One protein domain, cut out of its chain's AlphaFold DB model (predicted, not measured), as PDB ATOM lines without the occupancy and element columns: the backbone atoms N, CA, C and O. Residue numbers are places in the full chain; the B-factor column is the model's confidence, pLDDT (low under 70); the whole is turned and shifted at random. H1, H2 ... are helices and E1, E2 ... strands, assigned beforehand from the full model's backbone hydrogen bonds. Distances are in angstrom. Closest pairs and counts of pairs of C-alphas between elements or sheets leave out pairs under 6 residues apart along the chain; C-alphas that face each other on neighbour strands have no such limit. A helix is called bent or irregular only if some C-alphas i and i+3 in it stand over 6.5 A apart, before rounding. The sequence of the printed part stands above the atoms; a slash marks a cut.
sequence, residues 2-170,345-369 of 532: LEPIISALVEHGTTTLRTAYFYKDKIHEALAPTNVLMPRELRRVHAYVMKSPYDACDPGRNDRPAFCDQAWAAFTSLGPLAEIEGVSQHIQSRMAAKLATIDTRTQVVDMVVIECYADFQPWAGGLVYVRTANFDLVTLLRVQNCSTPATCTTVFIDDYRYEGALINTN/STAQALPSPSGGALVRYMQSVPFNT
ATOM      1  N   LEU A   2     230.944 169.742 202.952       80.62
ATOM      2  CA  LEU A   2     231.491 169.555 201.594       80.62
ATOM      3  C   LEU A   2     232.011 168.134 201.310       80.62
ATOM      4  O   LEU A   2     231.859 167.647 200.198       80.62
ATOM      5  N   GLU A   3     232.555 167.439 202.313       82.06
ATOM      6  CA  GLU A   3     233.147 166.102 202.128       82.06
ATOM      7  C   GLU A   3     232.198 165.059 201.497       82.06
ATOM      8  O   GLU A   3     232.589 164.436 200.511       82.06
ATOM      9  N   PRO A   4     230.941 164.886 201.965       86.94
ATOM     10  CA  PRO A   4     230.016 163.937 201.344       86.94
ATOM     11  C   PRO A   4     229.674 164.289 199.891       86.94
ATOM     12  O   PRO A   4     229.451 163.394 199.084       86.94
ATOM     13  N   ILE A   5     229.653 165.584 199.550       85.38
ATOM     14  CA  ILE A   5     229.356 166.065 198.193       85.38
ATOM     15  C   ILE A   5     230.494 165.682 197.248       85.38
ATOM     16  O   ILE A   5     230.244 165.136 196.176       85.38
ATOM     17  N   ILE A   6     231.739 165.931 197.661       85.25
ATOM     18  CA  ILE A   6     232.923 165.593 196.868       85.25
ATOM     19  C   ILE A   6     232.998 164.077 196.676       85.25
ATOM     20  O   ILE A   6     233.157 163.623 195.549       85.25
ATOM     21  N   SER A   7     232.800 163.284 197.735       87.25
ATOM     22  CA  SER A   7     232.784 161.819 197.632       87.25
ATOM     23  C   SER A   7     231.707 161.304 196.673       87.25
ATOM     24  O   SER A   7     232.019 160.491 195.808       87.25
ATOM     25  N   ALA A   8     230.478 161.826 196.755       87.50
ATOM     26  CA  ALA A   8     229.398 161.427 195.855       87.50
ATOM     27  C   ALA A   8     229.697 161.776 194.385       87.50
ATOM     28  O   ALA A   8     229.451 160.960 193.500       87.50
ATOM     29  N   LEU A   9     230.252 162.964 194.116       87.56
ATOM     30  CA  LEU A   9     230.596 163.400 192.756       87.56
ATOM     31  C   LEU A   9     231.795 162.637 192.182       87.56
ATOM     32  O   LEU A   9     231.795 162.304 191.000       87.56
ATOM     33  N   VAL A  10     232.789 162.308 193.010       86.62
ATOM     34  CA  VAL A  10     233.929 161.469 192.606       86.62
ATOM     35  C   VAL A  10     233.477 160.048 192.253       86.62
ATOM     36  O   VAL A  10     234.005 159.471 191.305       86.62
ATOM     37  N   GLU A  11     232.491 159.502 192.969       88.06
ATOM     38  CA  GLU A  11     231.918 158.178 192.697       88.06
ATOM     39  C   GLU A  11     231.050 158.158 191.427       88.06
ATOM     40  O   GLU A  11     231.172 157.249 190.609       88.06
ATOM     41  N   HIS A  12     230.198 159.172 191.235       83.75
ATOM     42  CA  HIS A  12     229.249 159.227 190.116       83.75
ATOM     43  C   HIS A  12     229.853 159.775 188.811       83.75
ATOM     44  O   HIS A  12     229.257 159.604 187.747       83.75
ATOM     45  N   GLY A  13     231.020 160.422 188.869       81.69
ATOM     46  CA  GLY A  13     231.684 161.003 187.704       81.69
ATOM     47  C   GLY A  13     230.995 162.267 187.178       81.69
ATOM     48  O   GLY A  13     230.408 163.046 187.934       81.69
ATOM     49  N   THR A  14     231.100 162.508 185.866       81.00
ATOM     50  CA  THR A  14     230.549 163.712 185.236       81.00
ATOM     51  C   THR A  14     229.030 163.648 185.159       81.00
ATOM     52  O   THR A  14     228.435 162.734 184.588       81.00
ATOM     53  N   THR A  15     228.369 164.638 185.757       84.12
ATOM     54  CA  THR A  15     226.905 164.690 185.832       84.12
ATOM     55  C   THR A  15     226.395 166.041 185.363       84.12
ATOM     56  O   THR A  15     226.947 167.091 185.687       84.12
ATOM     57  N   THR A  16     225.319 166.018 184.573       86.25
ATOM     58  CA  THR A  16     224.654 167.230 184.087       86.25
ATOM     59  C   THR A  16     223.201 167.217 184.522       86.25
ATOM     60  O   THR A  16     222.403 166.375 184.104       86.25
ATOM     61  N   LEU A  17     222.845 168.182 185.358       88.69
ATOM     62  CA  LEU A  17     221.516 168.347 185.917       88.69
ATOM     63  C   LEU A  17     220.923 169.677 185.469       88.69
ATOM     64  O   LEU A  17     221.606 170.685 185.294       88.69
ATOM     65  N   ARG A  18     219.608 169.691 185.306       87.38
ATOM     66  CA  ARG A  18     218.806 170.900 185.189       87.38
ATOM     67  C   ARG A  18     218.013 171.055 186.467       87.38
ATOM     68  O   ARG A  18     217.233 170.174 186.822       87.38
ATOM     69  N   THR A  19     218.220 172.172 187.143       89.56
ATOM     70  CA  THR A  19     217.603 172.472 188.426       89.56
ATOM     71  C   THR A  19     216.676 173.670 188.268       89.56
ATOM     72  O   THR A  19     217.024 174.684 187.659       89.56
ATOM     73  N   ALA A  20     215.458 173.529 188.777       89.44
ATOM     74  CA  ALA A  20     214.544 174.638 188.991       89.44
ATOM     75  C   ALA A  20     214.493 174.908 190.487       89.44
ATOM     76  O   ALA A  20     214.322 173.970 191.265       89.44
ATOM     77  N   TYR A  21     214.626 176.163 190.888       89.00
ATOM     78  CA  TYR A  21     214.593 176.543 192.295       89.00
ATOM     79  C   TYR A  21     213.987 177.937 192.460       89.00
ATOM     80  O   TYR A  21     213.878 178.717 191.503       89.00
ATOM     81  N   PHE A  22     213.540 178.236 193.675       87.88
ATOM     82  CA  PHE A  22     213.147 179.593 194.040       87.88
ATOM     83  C   PHE A  22     214.378 180.427 194.361       87.88
ATOM     84  O   PHE A  22     215.313 179.927 194.958       87.88
ATOM     85  N   TYR A  23     214.374 181.709 194.019       85.12
ATOM     86  CA  TYR A  23     215.355 182.645 194.562       85.12
ATOM     87  C   TYR A  23     214.597 183.852 195.088       85.12
ATOM     88  O   TYR A  23     214.372 184.816 194.357       85.12
ATOM     89  N   LYS A  24     214.110 183.722 196.325       85.44
ATOM     90  CA  LYS A  24     213.440 184.811 197.041       85.44
ATOM     91  C   LYS A  24     214.465 185.483 197.912       85.44
ATOM     92  O   LYS A  24     215.189 184.767 198.592       85.44
ATOM     93  N   ASP A  25     214.508 186.801 197.931       84.38
ATOM     94  CA  ASP A  25     215.285 187.527 198.936       84.38
ATOM     95  C   ASP A  25     214.803 188.955 199.190       84.38
ATOM     96  O   ASP A  25     215.501 189.713 199.858       84.38
ATOM     97  N   LYS A  26     213.612 189.334 198.708       86.50
ATOM     98  CA  LYS A  26     213.064 190.689 198.886       86.50
ATOM     99  C   LYS A  26     211.743 190.707 199.623       86.50
ATOM    100  O   LYS A  26     210.944 189.772 199.551       86.50
ATOM    101  N   ILE A  27     211.477 191.843 200.265       87.06
ATOM    102  CA  ILE A  27     210.237 192.071 201.013       87.06
ATOM    103  C   ILE A  27     209.020 191.960 200.091       87.06
ATOM    104  O   ILE A  27     208.071 191.256 200.436       87.06
ATOM    105  N   HIS A  28     209.036 192.585 198.904       86.69
ATOM    106  CA  HIS A  28     207.883 192.474 198.007       86.69
ATOM    107  C   HIS A  28     207.602 191.022 197.621       86.69
ATOM    108  O   HIS A  28     206.435 190.648 197.584       86.69
ATOM    109  N   GLU A  29     208.626 190.198 197.375       86.50
ATOM    110  CA  GLU A  29     208.491 188.782 197.004       86.50
ATOM    111  C   GLU A  29     207.873 187.946 198.130       86.50
ATOM    112  O   GLU A  29     207.024 187.100 197.853       86.50
ATOM    113  N   ALA A  30     208.233 188.218 199.386       84.19
ATOM    114  CA  ALA A  30     207.632 187.567 200.550       84.19
ATOM    115  C   ALA A  30     206.156 187.946 200.742       84.19
ATOM    116  O   ALA A  30     205.355 187.118 201.165       84.19
ATOM    117  N   LEU A  31     205.778 189.171 200.368       82.81
ATOM    118  CA  LEU A  31     204.396 189.658 200.409       82.81
ATOM    119  C   LEU A  31     203.573 189.263 199.166       82.81
ATOM    120  O   LEU A  31     202.467 189.767 198.974       82.81
ATOM    121  N   ALA A  32     204.098 188.404 198.279       76.44
ATOM    122  CA  ALA A  32     203.338 187.912 197.130       76.44
ATOM    123  C   ALA A  32     202.136 187.081 197.599       76.44
ATOM    124  O   ALA A  32     202.343 186.082 198.285       76.44
ATOM    125  N   PRO A  33     200.900 187.399 197.175       68.19
ATOM    126  CA  PRO A  33     199.730 186.626 197.586       68.19
ATOM    127  C   PRO A  33     199.719 185.200 197.014       68.19
ATOM    128  O   PRO A  33     199.018 184.342 197.540       68.19
ATOM    129  N   THR A  34     200.472 184.917 195.941       70.69
ATOM    130  CA  THR A  34     200.493 183.591 195.305       70.69
ATOM    131  C   THR A  34     201.898 183.141 194.902       70.69
ATOM    132  O   THR A  34     202.699 183.912 194.370       70.69
ATOM    133  N   ASN A  35     202.162 181.836 195.057       71.56
ATOM    134  CA  ASN A  35     203.388 181.178 194.576       71.56
ATOM    135  C   ASN A  35     203.506 181.145 193.038       71.56
ATOM    136  O   ASN A  35     204.544 180.765 192.499       71.56
ATOM    137  N   VAL A  36     202.439 181.515 192.320       70.00
ATOM    138  CA  VAL A  36     202.376 181.505 190.849       70.00
ATOM    139  C   VAL A  36     203.175 182.663 190.248       70.00
ATOM    140  O   VAL A  36     203.828 182.484 189.228       70.00
ATOM    141  N   LEU A  37     203.175 183.825 190.907       70.50
ATOM    142  CA  LEU A  37     203.920 185.015 190.475       70.50
ATOM    143  C   LEU A  37     205.345 185.066 191.044       70.50
ATOM    144  O   LEU A  37     206.021 186.090 190.945       70.50
ATOM    145  N   MET A  38     205.793 183.985 191.686       74.88
ATOM    146  CA  MET A  38     207.127 183.932 192.266       74.88
ATOM    147  C   MET A  38     208.172 183.653 191.186       74.88
ATOM    148  O   MET A  38     207.978 182.741 190.376       74.88
ATOM    149  N   PRO A  39     209.291 184.400 191.183       76.88
ATOM    150  CA  PRO A  39     210.358 184.164 190.231       76.88
ATOM    151  C   PRO A  39     210.943 182.770 190.466       76.88
ATOM    152  O   PRO A  39     211.333 182.410 191.580       76.88
ATOM    153  N   ARG A  40     210.990 181.981 189.396       84.62
ATOM    154  CA  ARG A  40     211.691 180.699 189.354       84.62
ATOM    155  C   ARG A  40     212.949 180.898 188.537       84.62
ATOM    156  O   ARG A  40     212.897 181.527 187.481       84.62
ATOM    157  N   GLU A  41     214.061 180.371 189.021       85.25
ATOM    158  CA  GLU A  41     215.295 180.330 188.251       85.25
ATOM    159  C   GLU A  41     215.524 178.909 187.744       85.25
ATOM    160  O   GLU A  41     215.268 177.921 188.436       85.25
ATOM    161  N   LEU A  42     215.965 178.823 186.492       86.50
ATOM    162  CA  LEU A  42     216.363 177.581 185.848       86.50
ATOM    163  C   LEU A  42     217.859 177.641 185.620       86.50
ATOM    164  O   LEU A  42     218.348 178.534 184.921       86.50
ATOM    165  N   ARG A  43     218.568 176.667 186.179       87.12
ATOM    166  CA  ARG A  43     220.003 176.529 185.986       87.12
ATOM    167  C   ARG A  43     220.353 175.159 185.455       87.12
ATOM    168  O   ARG A  43     219.663 174.165 185.692       87.12
ATOM    169  N   ARG A  44     221.432 175.126 184.689       86.62
ATOM    170  CA  ARG A  44     222.149 173.901 184.383       86.62
ATOM    171  C   ARG A  44     223.326 173.819 185.333       86.62
ATOM    172  O   ARG A  44     224.084 174.775 185.425       86.62
ATOM    173  N   VAL A  45     223.443 172.688 186.004       89.12
ATOM    174  CA  VAL A  45     224.572 172.348 186.857       89.12
ATOM    175  C   VAL A  45     225.316 171.221 186.164       89.12
ATOM    176  O   VAL A  45     224.717 170.200 185.830       89.12
ATOM    177  N   HIS A  46     226.596 171.419 185.908       88.50
ATOM    178  CA  HIS A  46     227.482 170.423 185.340       88.50
ATOM    179  C   HIS A  46     228.658 170.247 186.292       88.50
ATOM    180  O   HIS A  46     229.331 171.218 186.623       88.50
ATOM    181  N   ALA A  47     228.872 169.032 186.777       90.38
ATOM    182  CA  ALA A  47     229.974 168.727 187.674       90.38
ATOM    183  C   ALA A  47     230.999 167.859 186.952       90.38
ATOM    184  O   ALA A  47     230.630 166.873 186.309       90.38
ATOM    185  N   TYR A  48     232.273 168.210 187.103       89.12
ATOM    186  CA  TYR A  48     233.398 167.446 186.592       89.12
ATOM    187  C   TYR A  48     234.463 167.225 187.660       89.12
ATOM    188  O   TYR A  48     234.622 168.014 188.591       89.12
ATOM    189  N   VAL A  49     235.177 166.109 187.533       90.94
ATOM    190  CA  VAL A  49     236.157 165.647 188.518       90.94
ATOM    191  C   VAL A  49     237.532 165.602 187.869       90.94
ATOM    192  O   VAL A  49     237.743 164.907 186.876       90.94
ATOM    193  N   MET A  50     238.477 166.328 188.451       91.19
ATOM    194  CA  MET A  50     239.879 166.372 188.062       91.19
ATOM    195  C   MET A  50     240.709 165.609 189.099       91.19
ATOM    196  O   MET A  50     240.704 165.946 190.282       91.19
ATOM    197  N   LYS A  51     241.443 164.585 188.650       90.75
ATOM    198  CA  LYS A  51     242.394 163.810 189.478       90.75
ATOM    199  C   LYS A  51     243.852 164.233 189.280       90.75
ATOM    200  O   LYS A  51     244.739 163.810 190.010       90.75
ATOM    201  N   SER A  52     244.113 165.044 188.261       92.31
ATOM    202  CA  SER A  52     245.437 165.559 187.932       92.31
ATOM    203  C   SER A  52     245.319 166.983 187.383       92.31
ATOM    204  O   SER A  52     244.255 167.353 186.878       92.31
ATOM    205  N   PRO A  53     246.383 167.799 187.481       93.31
ATOM    206  CA  PRO A  53     246.362 169.161 186.977       93.31
ATOM    207  C   PRO A  53     246.504 169.127 185.453       93.31
ATOM    208  O   PRO A  53     247.576 168.852 184.918       93.31
ATOM    209  N   TYR A  54     245.415 169.402 184.747       92.19
ATOM    210  CA  TYR A  54     245.380 169.510 183.292       92.19
ATOM    211  C   TYR A  54     244.533 170.710 182.870       92.19
ATOM    212  O   TYR A  54     243.720 171.196 183.655       92.19
ATOM    213  N   ASP A  55     244.696 171.157 181.626       90.50
ATOM    214  CA  ASP A  55     243.827 172.181 181.049       90.50
ATOM    215  C   ASP A  55     242.448 171.583 180.737       90.50
ATOM    216  O   ASP A  55     242.304 170.718 179.868       90.50
ATOM    217  N   ALA A  56     241.426 172.012 181.481       88.38
ATOM    218  CA  ALA A  56     240.059 171.535 181.304       88.38
ATOM    219  C   ALA A  56     239.459 171.945 179.949       88.38
ATOM    220  O   ALA A  56     238.520 171.302 179.486       88.38
ATOM    221  N   CYS A  57     240.026 172.968 179.308       89.56
ATOM    222  CA  CYS A  57     239.581 173.498 178.027       89.56
ATOM    223  C   CYS A  57     240.410 173.015 176.829       89.56
ATOM    224  O   CYS A  57     240.259 173.562 175.737       89.56
ATOM    225  N   ASP A  58     241.239 171.979 177.004       89.38
ATOM    226  CA  ASP A  58     241.981 171.355 175.906       89.38
ATOM    227  C   ASP A  58     241.018 170.866 174.796       89.38
ATOM    228  O   ASP A  58     240.156 170.015 175.061       89.38
ATOM    229  N   PRO A  59     241.144 171.362 173.546       85.06
ATOM    230  CA  PRO A  59     240.264 170.982 172.441       85.06
ATOM    231  C   PRO A  59     240.337 169.493 172.078       85.06
ATOM    232  O   PRO A  59     239.421 168.993 171.428       85.06
ATOM    233  N   GLY A  60     241.391 168.777 172.487       85.12
ATOM    234  CA  GLY A  60     241.528 167.334 172.278       85.12
ATOM    235  C   GLY A  60     240.632 166.468 173.174       85.12
ATOM    236  O   GLY A  60     240.595 165.249 172.996       85.12
ATOM    237  N   ARG A  61     239.913 167.054 174.143       81.88
ATOM    238  CA  ARG A  61     239.066 166.318 175.092       81.88
ATOM    239  C   ARG A  61     237.599 166.293 174.677       81.88
ATOM    240  O   ARG A  61     236.990 167.321 174.400       81.88
ATOM    241  N   ASN A  62     237.008 165.099 174.742       73.56
ATOM    242  CA  ASN A  62     235.588 164.884 174.443       73.56
ATOM    243  C   ASN A  62     234.646 165.371 175.560       73.56
ATOM    244  O   ASN A  62     233.491 165.680 175.277       73.56
ATOM    245  N   ASP A  63     235.125 165.439 176.806       75.12
ATOM    246  CA  ASP A  63     234.351 165.865 177.983       75.12
ATOM    247  C   ASP A  63     234.907 167.197 178.507       75.12
ATOM    248  O   ASP A  63     235.668 167.250 179.476       75.12
ATOM    249  N   ARG A  64     234.626 168.265 177.753       81.56
ATOM    250  CA  ARG A  64     235.061 169.629 178.068       81.56
ATOM    251  C   ARG A  64     233.942 170.393 178.788       81.56
ATOM    252  O   ARG A  64     232.790 170.310 178.348       81.56
ATOM    253  N   PRO A  65     234.250 171.170 179.840       85.50
ATOM    254  CA  PRO A  65     233.269 172.044 180.473       85.50
ATOM    255  C   PRO A  65     232.664 173.047 179.486       85.50
ATOM    256  O   PRO A  65     233.333 173.503 178.554       85.50
ATOM    257  N   ALA A  66     231.408 173.441 179.702       81.25
ATOM    258  CA  ALA A  66     230.715 174.336 178.776       81.25
ATOM    259  C   ALA A  66     231.257 175.772 178.844       81.25
ATOM    260  O   ALA A  66     231.187 176.496 177.846       81.25
ATOM    261  N   PHE A  67     231.851 176.169 179.976       86.31
ATOM    262  CA  PHE A  67     232.491 177.476 180.120       86.31
ATOM    263  C   PHE A  67     233.691 177.660 179.185       86.31
ATOM    264  O   PHE A  67     234.021 178.797 178.860       86.31
ATOM    265  N   CYS A  68     234.320 176.580 178.712       86.25
ATOM    266  CA  CYS A  68     235.455 176.657 177.792       86.25
ATOM    267  C   CYS A  68     235.094 177.312 176.453       86.25
ATOM    268  O   CYS A  68     235.938 177.941 175.825       86.25
ATOM    269  N   ASP A  69     233.825 177.212 176.048       83.31
ATOM    270  CA  ASP A  69     233.299 177.847 174.839       83.31
ATOM    271  C   ASP A  69     232.750 179.266 175.107       83.31
ATOM    272  O   ASP A  69     232.179 179.899 174.216       83.31
ATOM    273  N   GLN A  70     232.871 179.782 176.337       83.38
ATOM    274  CA  GLN A  70     232.298 181.065 176.731       83.38
ATOM    275  C   GLN A  70     233.334 182.185 176.744       83.38
ATOM    276  O   GLN A  70     234.390 182.084 177.364       83.38
ATOM    277  N   ALA A  71     232.972 183.328 176.156       81.38
ATOM    278  CA  ALA A  71     233.840 184.505 176.110       81.38
ATOM    279  C   ALA A  71     234.222 185.043 177.503       81.38
ATOM    280  O   ALA A  71     235.284 185.635 177.656       81.38
ATOM    281  N   TRP A  72     233.386 184.824 178.525       83.06
ATOM    282  CA  TRP A  72     233.664 185.275 179.893       83.06
ATOM    283  C   TRP A  72     234.718 184.429 180.620       83.06
ATOM    284  O   TRP A  72     235.240 184.876 181.635       83.06
ATOM    285  N   ALA A  73     235.053 183.229 180.129       87.25
ATOM    286  CA  ALA A  73     236.085 182.391 180.741       87.25
ATOM    287  C   ALA A  73     237.516 182.877 180.430       87.25
ATOM    288  O   ALA A  73     238.464 182.477 181.113       87.25
ATOM    289  N   ALA A  74     237.666 183.752 179.428       86.38
ATOM    290  CA  ALA A  74     238.914 184.408 179.059       86.38
ATOM    291  C   ALA A  74     238.941 185.846 179.606       86.38
ATOM    292  O   ALA A  74     238.343 186.770 179.049       86.38
ATOM    293  N   PHE A  75     239.670 186.036 180.703       82.88
ATOM    294  CA  PHE A  75     239.793 187.320 181.391       82.88
ATOM    295  C   PHE A  75     240.839 188.242 180.750       82.88
ATOM    296  O   PHE A  75     240.864 189.433 181.043       82.88
ATOM    297  N   THR A  76     241.633 187.740 179.799       79.56
ATOM    298  CA  THR A  76     242.601 188.525 179.011       79.56
ATOM    299  C   THR A  76     241.994 189.777 178.366       79.56
ATOM    300  O   THR A  76     242.671 190.793 178.218       79.56
ATOM    301  N   SER A  77     240.703 189.740 178.022       70.62
ATOM    302  CA  SER A  77     239.975 190.869 177.427       70.62
ATOM    303  C   SER A  77     239.595 191.983 178.418       70.62
ATOM    304  O   SER A  77     239.283 193.093 177.989       70.62
ATOM    305  N   LEU A  78     239.645 191.724 179.731       68.44
ATOM    306  CA  LEU A  78     239.289 192.680 180.790       68.44
ATOM    307  C   LEU A  78     240.443 193.638 181.153       68.44
ATOM    308  O   LEU A  78     240.258 194.553 181.958       68.44
ATOM    309  N   GLY A  79     241.611 193.482 180.518       66.62
ATOM    310  CA  GLY A  79     242.764 194.369 180.681       66.62
ATOM    311  C   GLY A  79     243.511 194.180 182.013       66.62
ATOM    312  O   GLY A  79     243.338 193.162 182.679       66.62
ATOM    313  N   PRO A  80     244.344 195.152 182.438       68.69
ATOM    314  CA  PRO A  80     245.246 195.021 183.595       68.69
ATOM    315  C   PRO A  80     244.537 194.943 184.959       68.69
ATOM    316  O   PRO A  80     245.197 194.844 185.986       68.69
ATOM    317  N   LEU A  81     243.202 195.027 184.980       69.06
ATOM    318  CA  LEU A  81     242.376 194.896 186.182       69.06
ATOM    319  C   LEU A  81     242.065 193.433 186.533       69.06
ATOM    320  O   LEU A  81     241.532 193.174 187.608       69.06
ATOM    321  N   ALA A  82     242.342 192.485 185.634       72.38
ATOM    322  CA  ALA A  82     242.085 191.075 185.879       72.38
ATOM    323  C   ALA A  82     243.233 190.429 186.672       72.38
ATOM    324  O   ALA A  82     244.376 190.421 186.225       72.38
ATOM    325  N   GLU A  83     242.914 189.840 187.827       79.69
ATOM    326  CA  GLU A  83     243.869 189.060 188.636       79.69
ATOM    327  C   GLU A  83     244.230 187.707 187.995       79.69
ATOM    328  O   GLU A  83     245.210 187.071 188.379       79.69
ATOM    329  N   ILE A  84     243.431 187.256 187.023       86.06
ATOM    330  CA  ILE A  84     243.569 185.969 186.338       86.06
ATOM    331  C   ILE A  84     243.509 186.170 184.821       86.06
ATOM    332  O   ILE A  84     242.762 187.015 184.338       86.06
ATOM    333  N   GLU A  85     244.254 185.370 184.055       84.88
ATOM    334  CA  GLU A  85     244.215 185.409 182.582       84.88
ATOM    335  C   GLU A  85     243.057 184.571 182.017       84.88
ATOM    336  O   GLU A  85     242.328 185.001 181.120       84.88
ATOM    337  N   GLY A  86     242.845 183.379 182.575       88.94
ATOM    338  CA  GLY A  86     241.807 182.453 182.144       88.94
ATOM    339  C   GLY A  86     241.361 181.529 183.268       88.94
ATOM    340  O   GLY A  86     242.165 181.089 184.093       88.94
ATOM    341  N   VAL A  87     240.065 181.211 183.283       91.44
ATOM    342  CA  VAL A  87     239.453 180.375 184.327       91.44
ATOM    343  C   VAL A  87     240.124 179.003 184.384       91.44
ATOM    344  O   VAL A  87     240.618 178.626 185.440       91.44
ATOM    345  N   SER A  88     240.232 178.295 183.253       92.38
ATOM    346  CA  SER A  88     240.832 176.948 183.204       92.38
ATOM    347  C   SER A  88     242.277 176.918 183.710       92.38
ATOM    348  O   SER A  88     242.625 176.102 184.561       92.38
ATOM    349  N   GLN A  89     243.100 177.867 183.256       92.19
ATOM    350  CA  GLN A  89     244.500 177.980 183.670       92.19
ATOM    351  C   GLN A  89     244.625 178.262 185.171       92.19
ATOM    352  O   GLN A  89     245.488 177.686 185.830       92.19
ATOM    353  N   HIS A  90     243.742 179.098 185.730       93.56
ATOM    354  CA  HIS A  90     243.722 179.362 187.168       93.56
ATOM    355  C   HIS A  90     243.313 178.119 187.976       93.56
ATOM    356  O   HIS A  90     243.908 177.825 189.008       93.56
ATOM    357  N   ILE A  91     242.343 177.334 187.499       94.56
ATOM    358  CA  ILE A  91     241.947 176.067 188.140       94.56
ATOM    359  C   ILE A  91     243.116 175.076 188.130       94.56
ATOM    360  O   ILE A  91     243.467 174.501 189.165       94.56
ATOM    361  N   GLN A  92     243.753 174.916 186.968       94.88
ATOM    362  CA  GLN A  92     244.909 174.046 186.789       94.88
ATOM    363  C   GLN A  92     246.070 174.461 187.698       94.88
ATOM    364  O   GLN A  92     246.662 173.607 188.364       94.88
ATOM    365  N   SER A  93     246.395 175.756 187.752       94.69
ATOM    366  CA  SER A  93     247.509 176.266 188.554       94.69
ATOM    367  C   SER A  93     247.264 176.087 190.050       94.69
ATOM    368  O   SER A  93     248.182 175.685 190.761       94.69
ATOM    369  N   ARG A  94     246.026 176.270 190.531       94.50
ATOM    370  CA  ARG A  94     245.651 175.989 191.927       94.50
ATOM    371  C   ARG A  94     245.829 174.518 192.287       94.50
ATOM    372  O   ARG A  94     246.404 174.208 193.331       94.50
ATOM    373  N   MET A  95     245.376 173.611 191.421       95.38
ATOM    374  CA  MET A  95     245.558 172.175 191.636       95.38
ATOM    375  C   MET A  95     247.047 171.809 191.653       95.38
ATOM    376  O   MET A  95     247.506 171.147 192.583       95.38
ATOM    377  N   ALA A  96     247.812 172.290 190.670       95.69
ATOM    378  CA  ALA A  96     249.249 172.047 190.563       95.69
ATOM    379  C   ALA A  96     250.025 172.591 191.773       95.69
ATOM    380  O   ALA A  96     250.863 171.886 192.333       95.69
ATOM    381  N   ALA A  97     249.701 173.806 192.222       95.44
ATOM    382  CA  ALA A  97     250.302 174.416 193.402       95.44
ATOM    383  C   ALA A  97     250.048 173.577 194.657       95.44
ATOM    384  O   ALA A  97     250.961 173.377 195.454       95.44
ATOM    385  N   LYS A  98     248.839 173.021 194.824       95.31
ATOM    386  CA  LYS A  98     248.562 172.147 195.967       95.31
ATOM    387  C   LYS A  98     249.296 170.813 195.861       95.31
ATOM    388  O   LYS A  98     249.898 170.388 196.846       95.31
ATOM    389  N   LEU A  99     249.312 170.194 194.680       94.81
ATOM    390  CA  LEU A  99     250.073 168.967 194.411       94.81
ATOM    391  C   LEU A  99     251.570 169.116 194.710       94.81
ATOM    392  O   LEU A  99     252.178 168.172 195.199       94.81
ATOM    393  N   ALA A 100     252.152 170.297 194.495       94.69
ATOM    394  CA  ALA A 100     253.554 170.567 194.812       94.69
ATOM    395  C   ALA A 100     253.861 170.604 196.325       94.69
ATOM    396  O   ALA A 100     255.023 170.508 196.714       94.69
ATOM    397  N   THR A 101     252.843 170.749 197.181       94.69
ATOM    398  CA  THR A 101     253.006 170.874 198.644       94.69
ATOM    399  C   THR A 101     252.730 169.588 199.422       94.69
ATOM    400  O   THR A 101     252.980 169.548 200.625       94.69
ATOM    401  N   ILE A 102     252.189 168.559 198.768       93.62
ATOM    402  CA  ILE A 102     251.708 167.337 199.425       93.62
ATOM    403  C   ILE A 102     252.643 166.143 199.195       93.62
ATOM    404  O   ILE A 102     253.383 166.090 198.215       93.62
ATOM    405  N   ASP A 103     252.573 165.150 200.085       93.06
ATOM    406  CA  ASP A 103     253.252 163.866 199.893       93.06
ATOM    407  C   ASP A 103     252.403 162.947 199.009       93.06
ATOM    408  O   ASP A 103     251.419 162.360 199.456       93.06
ATOM    409  N   THR A 104     252.807 162.783 197.751       88.06
ATOM    410  CA  THR A 104     252.087 161.979 196.752       88.06
ATOM    411  C   THR A 104     252.016 160.484 197.071       88.06
ATOM    412  O   THR A 104     251.270 159.763 196.412       88.06
ATOM    413  N   ARG A 105     252.771 159.987 198.064       88.69
ATOM    414  CA  ARG A 105     252.718 158.576 198.489       88.69
ATOM    415  C   ARG A 105     251.583 158.293 199.459       88.69
ATOM    416  O   ARG A 105     251.027 157.201 199.443       88.69
ATOM    417  N   THR A 106     251.283 159.254 200.325       91.12
ATOM    418  CA  THR A 106     250.292 159.099 201.395       91.12
ATOM    419  C   THR A 106     249.056 159.949 201.163       91.12
ATOM    420  O   THR A 106     248.023 159.684 201.772       91.12
ATOM    421  N   GLN A 107     249.124 160.949 200.282       92.75
ATOM    422  CA  GLN A 107     248.055 161.906 200.055       92.75
ATOM    423  C   GLN A 107     247.587 161.914 198.603       92.75
ATOM    424  O   GLN A 107     248.378 161.857 197.663       92.75
ATOM    425  N   VAL A 108     246.272 162.028 198.438       91.75
ATOM    426  CA  VAL A 108     245.589 162.120 197.145       91.75
ATOM    427  C   VAL A 108     244.891 163.470 197.060       91.75
ATOM    428  O   VAL A 108     244.274 163.913 198.032       91.75
ATOM    429  N   VAL A 109     245.001 164.130 195.906       93.25
ATOM    430  CA  VAL A 109     244.309 165.393 195.618       93.25
ATOM    431  C   VAL A 109     243.225 165.141 194.591       93.25
ATOM    432  O   VAL A 109     243.514 164.713 193.477       93.25
ATOM    433  N   ASP A 110     242.002 165.496 194.955       93.25
ATOM    434  CA  ASP A 110     240.873 165.555 194.040       93.25
ATOM    435  C   ASP A 110     240.433 167.007 193.906       93.25
ATOM    436  O   ASP A 110     240.398 167.756 194.884       93.25
ATOM    437  N   MET A 111     240.051 167.409 192.704       94.06
ATOM    438  CA  MET A 111     239.385 168.681 192.488       94.06
ATOM    439  C   MET A 111     238.072 168.431 191.769       94.06
ATOM    440  O   MET A 111     238.038 167.883 190.673       94.06
ATOM    441  N   VAL A 112     236.979 168.841 192.393       93.81
ATOM    442  CA  VAL A 112     235.665 168.847 191.762       93.81
ATOM    443  C   VAL A 112     235.387 170.257 191.309       93.81
ATOM    444  O   VAL A 112     235.564 171.202 192.073       93.81
ATOM    445  N   VAL A 113     234.922 170.406 190.084       93.50
ATOM    446  CA  VAL A 113     234.469 171.694 189.599       93.50
ATOM    447  C   VAL A 113     233.021 171.589 189.179       93.50
ATOM    448  O   VAL A 113     232.612 170.684 188.456       93.50
ATOM    449  N   ILE A 114     232.241 172.532 189.677       92.94
ATOM    450  CA  ILE A 114     230.809 172.605 189.488       92.94
ATOM    451  C   ILE A 114     230.547 173.880 188.704       92.94
ATOM    452  O   ILE A 114     230.667 174.988 189.221       92.94
ATOM    453  N   GLU A 115     230.201 173.707 187.440       91.19
ATOM    454  CA  GLU A 115     229.728 174.764 186.571       91.19
ATOM    455  C   GLU A 115     228.220 174.924 186.730       91.19
ATOM    456  O   GLU A 115     227.451 173.968 186.633       91.19
ATOM    457  N   CYS A 116     227.783 176.157 186.942       89.12
ATOM    458  CA  CYS A 116     226.388 176.515 187.060       89.12
ATOM    459  C   CYS A 116     226.085 177.668 186.105       89.12
ATOM    460  O   CYS A 116     226.618 178.763 186.251       89.12
ATOM    461  N   TYR A 117     225.208 177.439 185.131       86.69
ATOM    462  CA  TYR A 117     224.817 178.458 184.158       86.69
ATOM    463  C   TYR A 117     223.299 178.621 184.128       86.69
ATOM    464  O   TYR A 117     222.554 177.649 183.950       86.69
ATOM    465  N   ALA A 118     222.830 179.854 184.306       85.75
ATOM    466  CA  ALA A 118     221.422 180.209 184.216       85.75
ATOM    467  C   ALA A 118     221.024 180.541 182.778       85.75
ATOM    468  O   ALA A 118     221.741 181.238 182.063       85.75
ATOM    469  N   ASP A 119     219.835 180.098 182.371       82.75
ATOM    470  CA  ASP A 119     219.268 180.527 181.092       82.75
ATOM    471  C   ASP A 119     219.007 182.048 181.115       82.75
ATOM    472  O   ASP A 119     218.690 182.619 182.163       82.75
ATOM    473  N   PHE A 120     219.074 182.707 179.950       84.75
ATOM    474  CA  PHE A 120     218.751 184.130 179.834       84.75
ATOM    475  C   PHE A 120     217.314 184.404 180.281       84.75
ATOM    476  O   PHE A 120     216.349 184.086 179.582       84.75
ATOM    477  N   GLN A 121     217.186 185.038 181.440       86.25
ATOM    478  CA  GLN A 121     215.907 185.369 182.041       86.25
ATOM    479  C   GLN A 121     215.478 186.776 181.600       86.25
ATOM    480  O   GLN A 121     216.193 187.734 181.910       86.25
ATOM    481  N   PRO A 122     214.353 186.943 180.880       88.44
ATOM    482  CA  PRO A 122     213.782 188.254 180.601       88.44
ATOM    483  C   PRO A 122     213.313 188.976 181.863       88.44
ATOM    484  O   PRO A 122     212.566 188.431 182.678       88.44
ATOM    485  N   TRP A 123     213.721 190.238 181.967       90.31
ATOM    486  CA  TRP A 123     213.218 191.214 182.927       90.31
ATOM    487  C   TRP A 123     212.080 191.975 182.249       90.31
ATOM    488  O   TRP A 123     212.294 192.974 181.564       90.31
ATOM    489  N   ALA A 124     210.870 191.434 182.362       87.25
ATOM    490  CA  ALA A 124     209.681 191.980 181.719       87.25
ATOM    491  C   ALA A 124     209.137 193.188 182.492       87.25
ATOM    492  O   ALA A 124     209.323 193.280 183.701       87.25
ATOM    493  N   GLY A 125     208.411 194.072 181.804       88.44
ATOM    494  CA  GLY A 125     207.753 195.238 182.411       88.44
ATOM    495  C   GLY A 125     208.255 196.597 181.934       88.44
ATOM    496  O   GLY A 125     207.961 197.606 182.565       88.44
ATOM    497  N   GLY A 126     208.974 196.647 180.817       90.81
ATOM    498  CA  GLY A 126     209.265 197.885 180.101       90.81
ATOM    499  C   GLY A 126     209.407 197.637 178.604       90.81
ATOM    500  O   GLY A 126     209.210 196.514 178.139       90.81
ATOM    501  N   LEU A 127     209.728 198.692 177.853       93.00
ATOM    502  CA  LEU A 127     209.884 198.618 176.394       93.00
ATOM    503  C   LEU A 127     211.271 198.120 175.970       93.00
ATOM    504  O   LEU A 127     211.412 197.502 174.914       93.00
ATOM    505  N   VAL A 128     212.296 198.370 176.788       93.25
ATOM    506  CA  VAL A 128     213.643 197.850 176.540       93.25
ATOM    507  C   VAL A 128     213.680 196.367 176.854       93.25
ATOM    508  O   VAL A 128     213.250 195.904 177.911       93.25
ATOM    509  N   TYR A 129     214.276 195.628 175.932       90.00
ATOM    510  CA  TYR A 129     214.606 194.239 176.135       90.00
ATOM    511  C   TYR A 129     215.830 194.140 177.044       90.00
ATOM    512  O   TYR A 129     216.900 194.674 176.735       90.00
ATOM    513  N   VAL A 130     215.666 193.442 178.164       92.62
ATOM    514  CA  VAL A 130     216.740 193.128 179.106       92.62
ATOM    515  C   VAL A 130     216.627 191.657 179.474       92.62
ATOM    516  O   VAL A 130     215.594 191.209 179.977       92.62
ATOM    517  N   ARG A 131     217.693 190.896 179.230       90.75
ATOM    518  CA  ARG A 131     217.843 189.526 179.719       90.75
ATOM    519  C   ARG A 131     219.147 189.383 180.477       90.75
ATOM    520  O   ARG A 131     220.166 189.940 180.074       90.75
ATOM    521  N   THR A 132     219.123 188.587 181.537       89.94
ATOM    522  CA  THR A 132     220.325 188.281 182.315       89.94
ATOM    523  C   THR A 132     220.554 186.793 182.413       89.94
ATOM    524  O   THR A 132     219.600 186.055 182.649       89.94
ATOM    525  N   ALA A 133     221.810 186.377 182.316       87.25
ATOM    526  CA  ALA A 133     222.247 185.020 182.608       87.25
ATOM    527  C   ALA A 133     223.335 185.088 183.682       87.25
ATOM    528  O   ALA A 133     224.384 185.687 183.458       87.25
ATOM    529  N   ASN A 134     223.059 184.531 184.859       88.56
ATOM    530  CA  ASN A 134     224.067 184.345 185.901       88.56
ATOM    531  C   ASN A 134     224.894 183.106 185.585       88.56
ATOM    532  O   ASN A 134     224.343 182.105 185.123       88.56
ATOM    533  N   PHE A 135     226.182 183.168 185.874       88.81
ATOM    534  CA  PHE A 135     227.056 182.013 185.821       88.81
ATOM    535  C   PHE A 135     227.901 181.985 187.083       88.81
ATOM    536  O   PHE A 135     228.403 183.019 187.514       88.81
ATOM    537  N   ASP A 136     228.042 180.797 187.648       90.81
ATOM    538  CA  ASP A 136     228.858 180.551 188.824       90.81
ATOM    539  C   ASP A 136     229.672 179.282 188.569       90.81
ATOM    540  O   ASP A 136     229.136 178.266 188.123       90.81
ATOM    541  N   LEU A 137     230.965 179.332 188.850       92.25
ATOM    542  CA  LEU A 137     231.851 178.182 188.823       92.25
ATOM    543  C   LEU A 137     232.435 178.000 190.218       92.25
ATOM    544  O   LEU A 137     233.054 178.916 190.752       92.25
ATOM    545  N   VAL A 138     232.258 176.820 190.795       94.19
ATOM    546  CA  VAL A 138     232.783 176.490 192.122       94.19
ATOM    547  C   VAL A 138     233.809 175.386 191.972       94.19
ATOM    548  O   VAL A 138     233.491 174.329 191.431       94.19
ATOM    549  N   THR A 139     235.026 175.608 192.458       94.50
ATOM    550  CA  THR A 139     236.045 174.566 192.562       94.50
ATOM    551  C   THR A 139     236.198 174.147 194.014       94.50
ATOM    552  O   THR A 139     236.409 174.966 194.903       94.50
ATOM    553  N   LEU A 140     236.054 172.848 194.252       95.62
ATOM    554  CA  LEU A 140     236.241 172.209 195.542       95.62
ATOM    555  C   LEU A 140     237.490 171.340 195.447       95.62
ATOM    556  O   LEU A 140     237.464 170.264 194.847       95.62
ATOM    557  N   LEU A 141     238.592 171.819 196.017       95.38
ATOM    558  CA  LEU A 141     239.836 171.065 196.107       95.38
ATOM    559  C   LEU A 141     239.840 170.300 197.427       95.38
ATOM    560  O   LEU A 141     239.744 170.896 198.496       95.38
ATOM    561  N   ARG A 142     240.008 168.981 197.361       95.06
ATOM    562  CA  ARG A 142     240.138 168.095 198.517       95.06
ATOM    563  C   ARG A 142     241.508 167.430 198.532       95.06
ATOM    564  O   ARG A 142     241.953 166.909 197.516       95.06
ATOM    565  N   VAL A 143     242.137 167.377 199.705       94.81
ATOM    566  CA  VAL A 143     243.293 166.507 199.966       94.81
ATOM    567  C   VAL A 143     242.895 165.454 200.988       94.81
ATOM    568  O   VAL A 143     242.448 165.782 202.091       94.81
ATOM    569  N   GLN A 144     243.086 164.192 200.630       93.25
ATOM    570  CA  GLN A 144     242.864 163.050 201.506       93.25
ATOM    571  C   GLN A 144     244.193 162.418 201.886       93.25
ATOM    572  O   GLN A 144     245.073 162.270 201.048       93.25
ATOM    573  N   ASN A 145     244.330 162.026 203.148       93.44
ATOM    574  CA  ASN A 145     245.410 161.175 203.609       93.44
ATOM    575  C   ASN A 145     244.937 159.718 203.559       93.44
ATOM    576  O   ASN A 145     244.048 159.321 204.310       93.44
ATOM    577  N   CYS A 146     245.546 158.948 202.667       90.69
ATOM    578  CA  CYS A 146     245.310 157.537 202.408       90.69
ATOM    579  C   CYS A 146     246.496 156.676 202.874       90.69
ATOM    580  O   CYS A 146     246.818 155.667 202.251       90.69
ATOM    581  N   SER A 147     247.150 157.050 203.985       87.62
ATOM    582  CA  SER A 147     248.236 156.255 204.595       87.62
ATOM    583  C   SER A 147     247.836 154.798 204.864       87.62
ATOM    584  O   SER A 147     248.685 153.913 204.889       87.62
ATOM    585  N   THR A 148     246.536 154.541 205.050       83.12
ATOM    586  CA  THR A 148     245.966 153.192 205.062       83.12
ATOM    587  C   THR A 148     245.055 153.019 203.841       83.12
ATOM    588  O   THR A 148     244.122 153.804 203.676       83.12
ATOM    589  N   PRO A 149     245.271 151.998 202.990       73.06
ATOM    590  CA  PRO A 149     244.523 151.840 201.739       73.06
ATOM    591  C   PRO A 149     243.022 151.562 201.938       73.06
ATOM    592  O   PRO A 149     242.251 151.697 200.996       73.06
ATOM    593  N   ALA A 150     242.597 151.191 203.151       74.75
ATOM    594  CA  ALA A 150     241.198 150.928 203.489       74.75
ATOM    595  C   ALA A 150     240.443 152.156 204.036       74.75
ATOM    596  O   ALA A 150     239.214 152.148 204.059       74.75
ATOM    597  N   THR A 151     241.145 153.205 204.481       84.00
ATOM    598  CA  THR A 151     240.536 154.371 205.139       84.00
ATOM    599  C   THR A 151     241.290 155.652 204.789       84.00
ATOM    600  O   THR A 151     242.291 155.994 205.419       84.00
ATOM    601  N   CYS A 152     240.784 156.377 203.790       88.19
ATOM    602  CA  CYS A 152     241.238 157.727 203.472       88.19
ATOM    603  C   CYS A 152     240.492 158.751 204.336       88.19
ATOM    604  O   CYS A 152     239.261 158.740 204.396       88.19
ATOM    605  N   THR A 153     241.218 159.663 204.980       90.75
ATOM    606  CA  THR A 153     240.631 160.760 205.764       90.75
ATOM    607  C   THR A 153     240.960 162.101 205.135       90.75
ATOM    608  O   THR A 153     242.124 162.373 204.839       90.75
ATOM    609  N   THR A 154     239.969 162.970 204.968       92.44
ATOM    610  CA  THR A 154     240.197 164.314 204.429       92.44
ATOM    611  C   THR A 154     240.947 165.192 205.417       92.44
ATOM    612  O   THR A 154     240.502 165.390 206.545       92.44
ATOM    613  N   VAL A 155     242.077 165.736 204.971       93.81
ATOM    614  CA  VAL A 155     242.946 166.618 205.765       93.81
ATOM    615  C   VAL A 155     242.827 168.082 205.354       93.81
ATOM    616  O   VAL A 155     243.170 168.965 206.135       93.81
ATOM    617  N   PHE A 156     242.341 168.359 204.142       93.94
ATOM    618  CA  PHE A 156     242.205 169.720 203.630       93.94
ATOM    619  C   PHE A 156     241.062 169.815 202.618       93.94
ATOM    620  O   PHE A 156     240.921 168.942 201.761       93.94
ATOM    621  N   ILE A 157     240.284 170.891 202.708       94.25
ATOM    622  CA  ILE A 157     239.272 171.277 201.723       94.25
ATOM    623  C   ILE A 157     239.427 172.774 201.463       94.25
ATOM    624  O   ILE A 157     239.527 173.548 202.413       94.25
ATOM    625  N   ASP A 158     239.426 173.160 200.194       94.12
ATOM    626  CA  ASP A 158     239.448 174.546 199.728       94.12
ATOM    627  C   ASP A 158     238.311 174.776 198.724       94.12
ATOM    628  O   ASP A 158     238.026 173.907 197.898       94.12
ATOM    629  N   ASP A 159     237.644 175.925 198.839       93.06
ATOM    630  CA  ASP A 159     236.526 176.367 197.992       93.06
ATOM    631  C   ASP A 159     236.948 177.671 197.313       93.06
ATOM    632  O   ASP A 159     237.288 178.645 197.988       93.06
ATOM    633  N   TYR A 160     236.927 177.690 195.982       92.56
ATOM    634  CA  TYR A 160     237.134 178.904 195.207       92.56
ATOM    635  C   TYR A 160     236.003 179.100 194.197       92.56
ATOM    636  O   TYR A 160     235.618 178.173 193.480       92.56
ATOM    637  N   ARG A 161     235.487 180.331 194.113       91.38
ATOM    638  CA  ARG A 161     234.304 180.661 193.313       91.38
ATOM    639  C   ARG A 161     234.597 181.736 192.285       91.38
ATOM    640  O   ARG A 161     235.188 182.763 192.601       91.38
ATOM    641  N   TYR A 162     234.111 181.506 191.074       89.69
ATOM    642  CA  TYR A 162     234.043 182.492 190.007       89.69
ATOM    643  C   TYR A 162     232.571 182.806 189.788       89.69
ATOM    644  O   TYR A 162     231.815 181.936 189.366       89.69
ATOM    645  N   GLU A 163     232.157 184.029 190.086       86.50
ATOM    646  CA  GLU A 163     230.764 184.458 189.964       86.50
ATOM    647  C   GLU A 163     230.671 185.585 188.943       86.50
ATOM    648  O   GLU A 163     231.534 186.464 188.868       86.50
ATOM    649  N   GLY A 164     229.608 185.581 188.149       84.81
ATOM    650  CA  GLY A 164     229.399 186.632 187.176       84.81
ATOM    651  C   GLY A 164     228.025 186.610 186.536       84.81
ATOM    652  O   GLY A 164     227.146 185.794 186.828       84.81
ATOM    653  N   ALA A 165     227.807 187.587 185.662       86.31
ATOM    654  CA  ALA A 165     226.573 187.679 184.912       86.31
ATOM    655  C   ALA A 165     226.783 188.303 183.540       86.31
ATOM    656  O   ALA A 165     227.520 189.272 183.378       86.31
ATOM    657  N   LEU A 166     226.047 187.780 182.568       86.88
ATOM    658  CA  LEU A 166     225.900 188.360 181.246       86.88
ATOM    659  C   LEU A 166     224.591 189.136 181.176       86.88
ATOM    660  O   LEU A 166     223.546 188.675 181.652       86.88
ATOM    661  N   ILE A 167     224.642 190.303 180.543       89.94
ATOM    662  CA  ILE A 167     223.476 191.143 180.283       89.94
ATOM    663  C   ILE A 167     223.330 191.265 178.773       89.94
ATOM    664  O   ILE A 167     224.228 191.749 178.091       89.94
ATOM    665  N   ASN A 168     222.181 190.844 178.255       90.06
ATOM    666  CA  ASN A 168     221.802 191.072 176.870       90.06
ATOM    667  C   ASN A 168     220.700 192.132 176.840       90.06
ATOM    668  O   ASN A 168     219.626 191.939 177.418       90.06
ATOM    669  N   THR A 169     220.971 193.268 176.199       92.62
ATOM    670  CA  THR A 169     220.018 194.372 176.131       92.62
ATOM    671  C   THR A 169     220.127 195.180 174.845       92.62
ATOM    672  O   THR A 169     221.213 195.383 174.312       92.62
ATOM    673  N   ASN A 170     218.991 195.705 174.379       93.88
ATOM    674  CA  ASN A 170     218.939 196.682 173.293       93.88
ATOM    675  C   ASN A 170     218.903 198.140 173.791       93.88
ATOM    676  O   ASN A 170     218.639 199.039 172.993       93.88
ATOM    677  N   SER A 345     212.596 171.152 191.321       89.31
ATOM    678  CA  SER A 345     212.712 169.993 190.444       89.31
ATOM    679  C   SER A 345     214.127 169.853 189.920       89.31
ATOM    680  O   SER A 345     214.757 170.848 189.550       89.31
ATOM    681  N   THR A 346     214.577 168.612 189.799       90.38
ATOM    682  CA  THR A 346     215.842 168.247 189.167       90.38
ATOM    683  C   THR A 346     215.576 167.257 188.043       90.38
ATOM    684  O   THR A 346     214.863 166.277 188.244       90.38
ATOM    685  N   ALA A 347     216.155 167.490 186.873       88.06
ATOM    686  CA  ALA A 347     216.093 166.564 185.749       88.06
ATOM    687  C   ALA A 347     217.496 166.350 185.185       88.06
ATOM    688  O   ALA A 347     218.267 167.304 185.085       88.06
ATOM    689  N   GLN A 348     217.833 165.123 184.790       83.31
ATOM    690  CA  GLN A 348     219.063 164.896 184.032       83.31
ATOM    691  C   GLN A 348     218.959 165.602 182.678       83.31
ATOM    692  O   GLN A 348     217.920 165.568 182.018       83.31
ATOM    693  N   ALA A 349     220.028 166.284 182.279       75.19
ATOM    694  CA  ALA A 349     220.096 166.988 181.008       75.19
ATOM    695  C   ALA A 349     221.234 166.415 180.167       75.19
ATOM    696  O   ALA A 349     222.305 166.132 180.692       75.19
ATOM    697  N   LEU A 350     221.026 166.282 178.852       68.94
ATOM    698  CA  LEU A 350     222.112 165.859 177.975       68.94
ATOM    699  C   LEU A 350     223.237 166.915 177.977       68.94
ATOM    700  O   LEU A 350     222.941 168.108 177.791       68.94
ATOM    701  N   PRO A 351     224.507 166.493 178.109       62.41
ATOM    702  CA  PRO A 351     225.670 167.336 177.868       62.41
ATOM    703  C   PRO A 351     225.790 167.565 176.354       62.41
ATOM    704  O   PRO A 351     226.516 166.881 175.650       62.41
ATOM    705  N   SER A 352     224.975 168.467 175.805       56.28
ATOM    706  CA  SER A 352     225.052 168.864 174.394       56.28
ATOM    707  C   SER A 352     225.986 170.076 174.266       56.28
ATOM    708  O   SER A 352     225.613 171.140 174.780       56.28
ATOM    709  N   PRO A 353     227.137 169.958 173.572       53.38
ATOM    710  CA  PRO A 353     228.136 171.029 173.482       53.38
ATOM    711  C   PRO A 353     227.738 172.226 172.604       53.38
ATOM    712  O   PRO A 353     228.369 173.268 172.692       53.38
ATOM    713  N   SER A 354     226.720 172.129 171.737       53.84
ATOM    714  CA  SER A 354     226.544 173.146 170.680       53.84
ATOM    715  C   SER A 354     225.094 173.412 170.251       53.84
ATOM    716  O   SER A 354     224.634 174.551 170.310       53.84
ATOM    717  N   GLY A 355     224.319 172.389 169.882       52.38
ATOM    718  CA  GLY A 355     222.967 172.598 169.331       52.38
ATOM    719  C   GLY A 355     221.913 173.008 170.369       52.38
ATOM    720  O   GLY A 355     221.194 173.994 170.201       52.38
ATOM    721  N   GLY A 356     221.830 172.279 171.486       60.25
ATOM    722  CA  GLY A 356     220.797 172.526 172.496       60.25
ATOM    723  C   GLY A 356     221.032 173.795 173.318       60.25
ATOM    724  O   GLY A 356     220.077 174.358 173.848       60.25
ATOM    725  N   ALA A 357     222.282 174.236 173.473       59.19
ATOM    726  CA  ALA A 357     222.619 175.466 174.191       59.19
ATOM    727  C   ALA A 357     222.258 176.716 173.371       59.19
ATOM    728  O   ALA A 357     221.653 177.631 173.921       59.19
ATOM    729  N   LEU A 358     222.520 176.713 172.058       60.53
ATOM    730  CA  LEU A 358     222.188 177.823 171.159       60.53
ATOM    731  C   LEU A 358     220.673 178.014 170.986       60.53
ATOM    732  O   LEU A 358     220.176 179.134 171.068       60.53
ATOM    733  N   VAL A 359     219.911 176.928 170.809       63.59
ATOM    734  CA  VAL A 359     218.439 177.012 170.728       63.59
ATOM    735  C   VAL A 359     217.855 177.588 172.022       63.59
ATOM    736  O   VAL A 359     216.962 178.430 171.977       63.59
ATOM    737  N   ARG A 360     218.409 177.211 173.183       63.59
ATOM    738  CA  ARG A 360     218.007 177.752 174.495       63.59
ATOM    739  C   ARG A 360     218.467 179.192 174.724       63.59
ATOM    740  O   ARG A 360     217.743 179.963 175.345       63.59
ATOM    741  N   TYR A 361     219.627 179.573 174.193       61.62
ATOM    742  CA  TYR A 361     220.076 180.965 174.154       61.62
ATOM    743  C   TYR A 361     219.077 181.842 173.379       61.62
ATOM    744  O   TYR A 361     218.714 182.931 173.824       61.62
ATOM    745  N   MET A 362     218.573 181.331 172.253       60.47
ATOM    746  CA  MET A 362     217.589 182.019 171.415       60.47
ATOM    747  C   MET A 362     216.183 182.035 172.049       60.47
ATOM    748  O   MET A 362     215.486 183.053 171.982       60.47
ATOM    749  N   GLN A 363     215.765 180.939 172.691       63.03
ATOM    750  CA  GLN A 363     214.407 180.734 173.207       63.03
ATOM    751  C   GLN A 363     214.407 180.494 174.727       63.03
ATOM    752  O   GLN A 363     214.596 179.375 175.202       63.03
ATOM    753  N   SER A 364     214.144 181.550 175.506       61.88
ATOM    754  CA  SER A 364     213.852 181.416 176.938       61.88
ATOM    755  C   SER A 364     212.478 180.776 177.133       61.88
ATOM    756  O   SER A 364     211.518 181.146 176.455       61.88
ATOM    757  N   VAL A 365     212.352 179.863 178.094       68.12
ATOM    758  CA  VAL A 365     211.068 179.216 178.387       68.12
ATOM    759  C   VAL A 365     210.071 180.254 178.941       68.12
ATOM    760  O   VAL A 365     210.480 181.044 179.793       68.12
ATOM    761  N   PRO A 366     208.786 180.279 178.524       66.06
ATOM    762  CA  PRO A 366     207.852 181.364 178.871       66.06
ATOM    763  C   PRO A 366     207.703 181.631 180.377       66.06
ATOM    764  O   PRO A 366     207.528 182.771 180.803       66.06
ATOM    765  N   PHE A 367     207.818 180.582 181.194       70.81
ATOM    766  CA  PHE A 367     207.705 180.656 182.651       70.81
ATOM    767  C   PHE A 367     208.981 181.133 183.365       70.81
ATOM    768  O   PHE A 367     208.945 181.374 184.568       70.81
ATOM    769  N   ASN A 368     210.103 181.292 182.656       77.62
ATOM    770  CA  ASN A 368     211.338 181.847 183.206       77.62
ATOM    771  C   ASN A 368     211.375 183.366 182.993       77.62
ATOM    772  O   ASN A 368     212.267 183.872 182.324       77.62
ATOM    773  N   THR A 369     210.381 184.089 183.510       82.19
ATOM    774  CA  THR A 369     210.288 185.548 183.362       82.19
ATOM    775  C   THR A 369     210.280 186.217 184.725       82.19
ATOM    776  O   THR A 369     209.577 185.797 185.642       82.19
TER     777      THR A 369
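What this domain is: This is residues 2 to 170 and 345 to 369 of the 532 residues of an uncharacterized protein of Achlya hypogyna (UniProt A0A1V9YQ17). A long, twisted antiparallel sheet makes the body; it curls round helix H1 on one face, and helix H5 runs along it on the opposite face. The long hairpin of E5 and E6 follows the longest axis, while the short helices H2, H4 and H6 lie off the sheet. The 194 printed residues include six named helices and seven named strands, in the order H1 E1 H2 E2 H3 H4 H5 E3 E4 E5 E6 E7 H6, a mixed class of helices and strands. The sheet is branched, with three neighbours at E5. The whole is elongated, spanning 62 by 39 by 32 A, and only just compact, close to loose, with a radius of gyration of the C-alphas of 19.3 A.

Where its parts are: H1, residues 2 to 12, begins at C-alpha 2 (231.491, 169.555, 201.594) and is 15.6 A long. E1 is residues 15 to 22, H2 residues 27 to 30, and E2 residues 40 to 50, 31.6 A long. H3, residues 66 to 69, and H4, residues 75 to 81, come before H5, residues 87 to 99, 18.6 A long. H4 is irregular: C-alphas 77 and 80 are 9.1 A apart. E3, residues 107 to 118, is 36.0 A long and runs on into E4, residues 121 to 124, at 31 degrees. E5, residues 130 to 148, measures 55.9 A, and E6, residues 151 to 169, 53.5 A; E6 bends by 62 degrees at residue 155. E7 is residues 345 to 348, and H6, residues 355 to 362, ends at C-alpha 362 (217.589, 182.019, 171.415).

How they stand to each other: E4, E5 and E6 form a meander, each strand the antiparallel neighbour of the one before. Beside E5, E3 and E4 lie on one side and E6 on the other side; N 139 and O 160 are 2.8 A apart, N 112 and O 140 2.9 A, N 121 and O 132 2.9 A. E2 pairs with E3, N 46 to O 115 at 2.8 A, and with E1, N 17 to O 45 at 2.8 A. E7 is the other neighbour of E1, N 18 to O 347 at 2.7 A. H1 is on the sheet; its closest C-alphas to E2 are those of Val 10 and Val 49, 6.3 A apart. H5, on the opposite face at a height over the sheet of 8.9 A, lies over E3 and E5, along the strands at 15 degrees to E5 on the local plane. H3 only grazes the sheet with residues 66 to 67. H4 and H5 are close but not clearly touching, C-alphas 75 and 87 being 7.5 A apart. H2, H4 and H6 are not on the sheet. Every O i to N i+4 pair is within hydrogen-bond range in H1, H5 and H6; H4 has 0 of 3, with 1 of 4 O i to N i+3 pairs, and H2 and H3 are too short for an O i to N i+4 pair.

The domain as a whole: The C-alphas of Leu 127 and Thr 148, the two farthest apart, are 64.7 A apart. Residues 171 to 344 are not printed, and C-alphas 170 and 345 are 32.3 A apart across the cut. Of the links printed whole, E2 to H3 is long, with 15 residues. Mean pLDDT of the printed part is 84.7; residue 33, residues 78 to 81 and residues 350 to 366 are under 70.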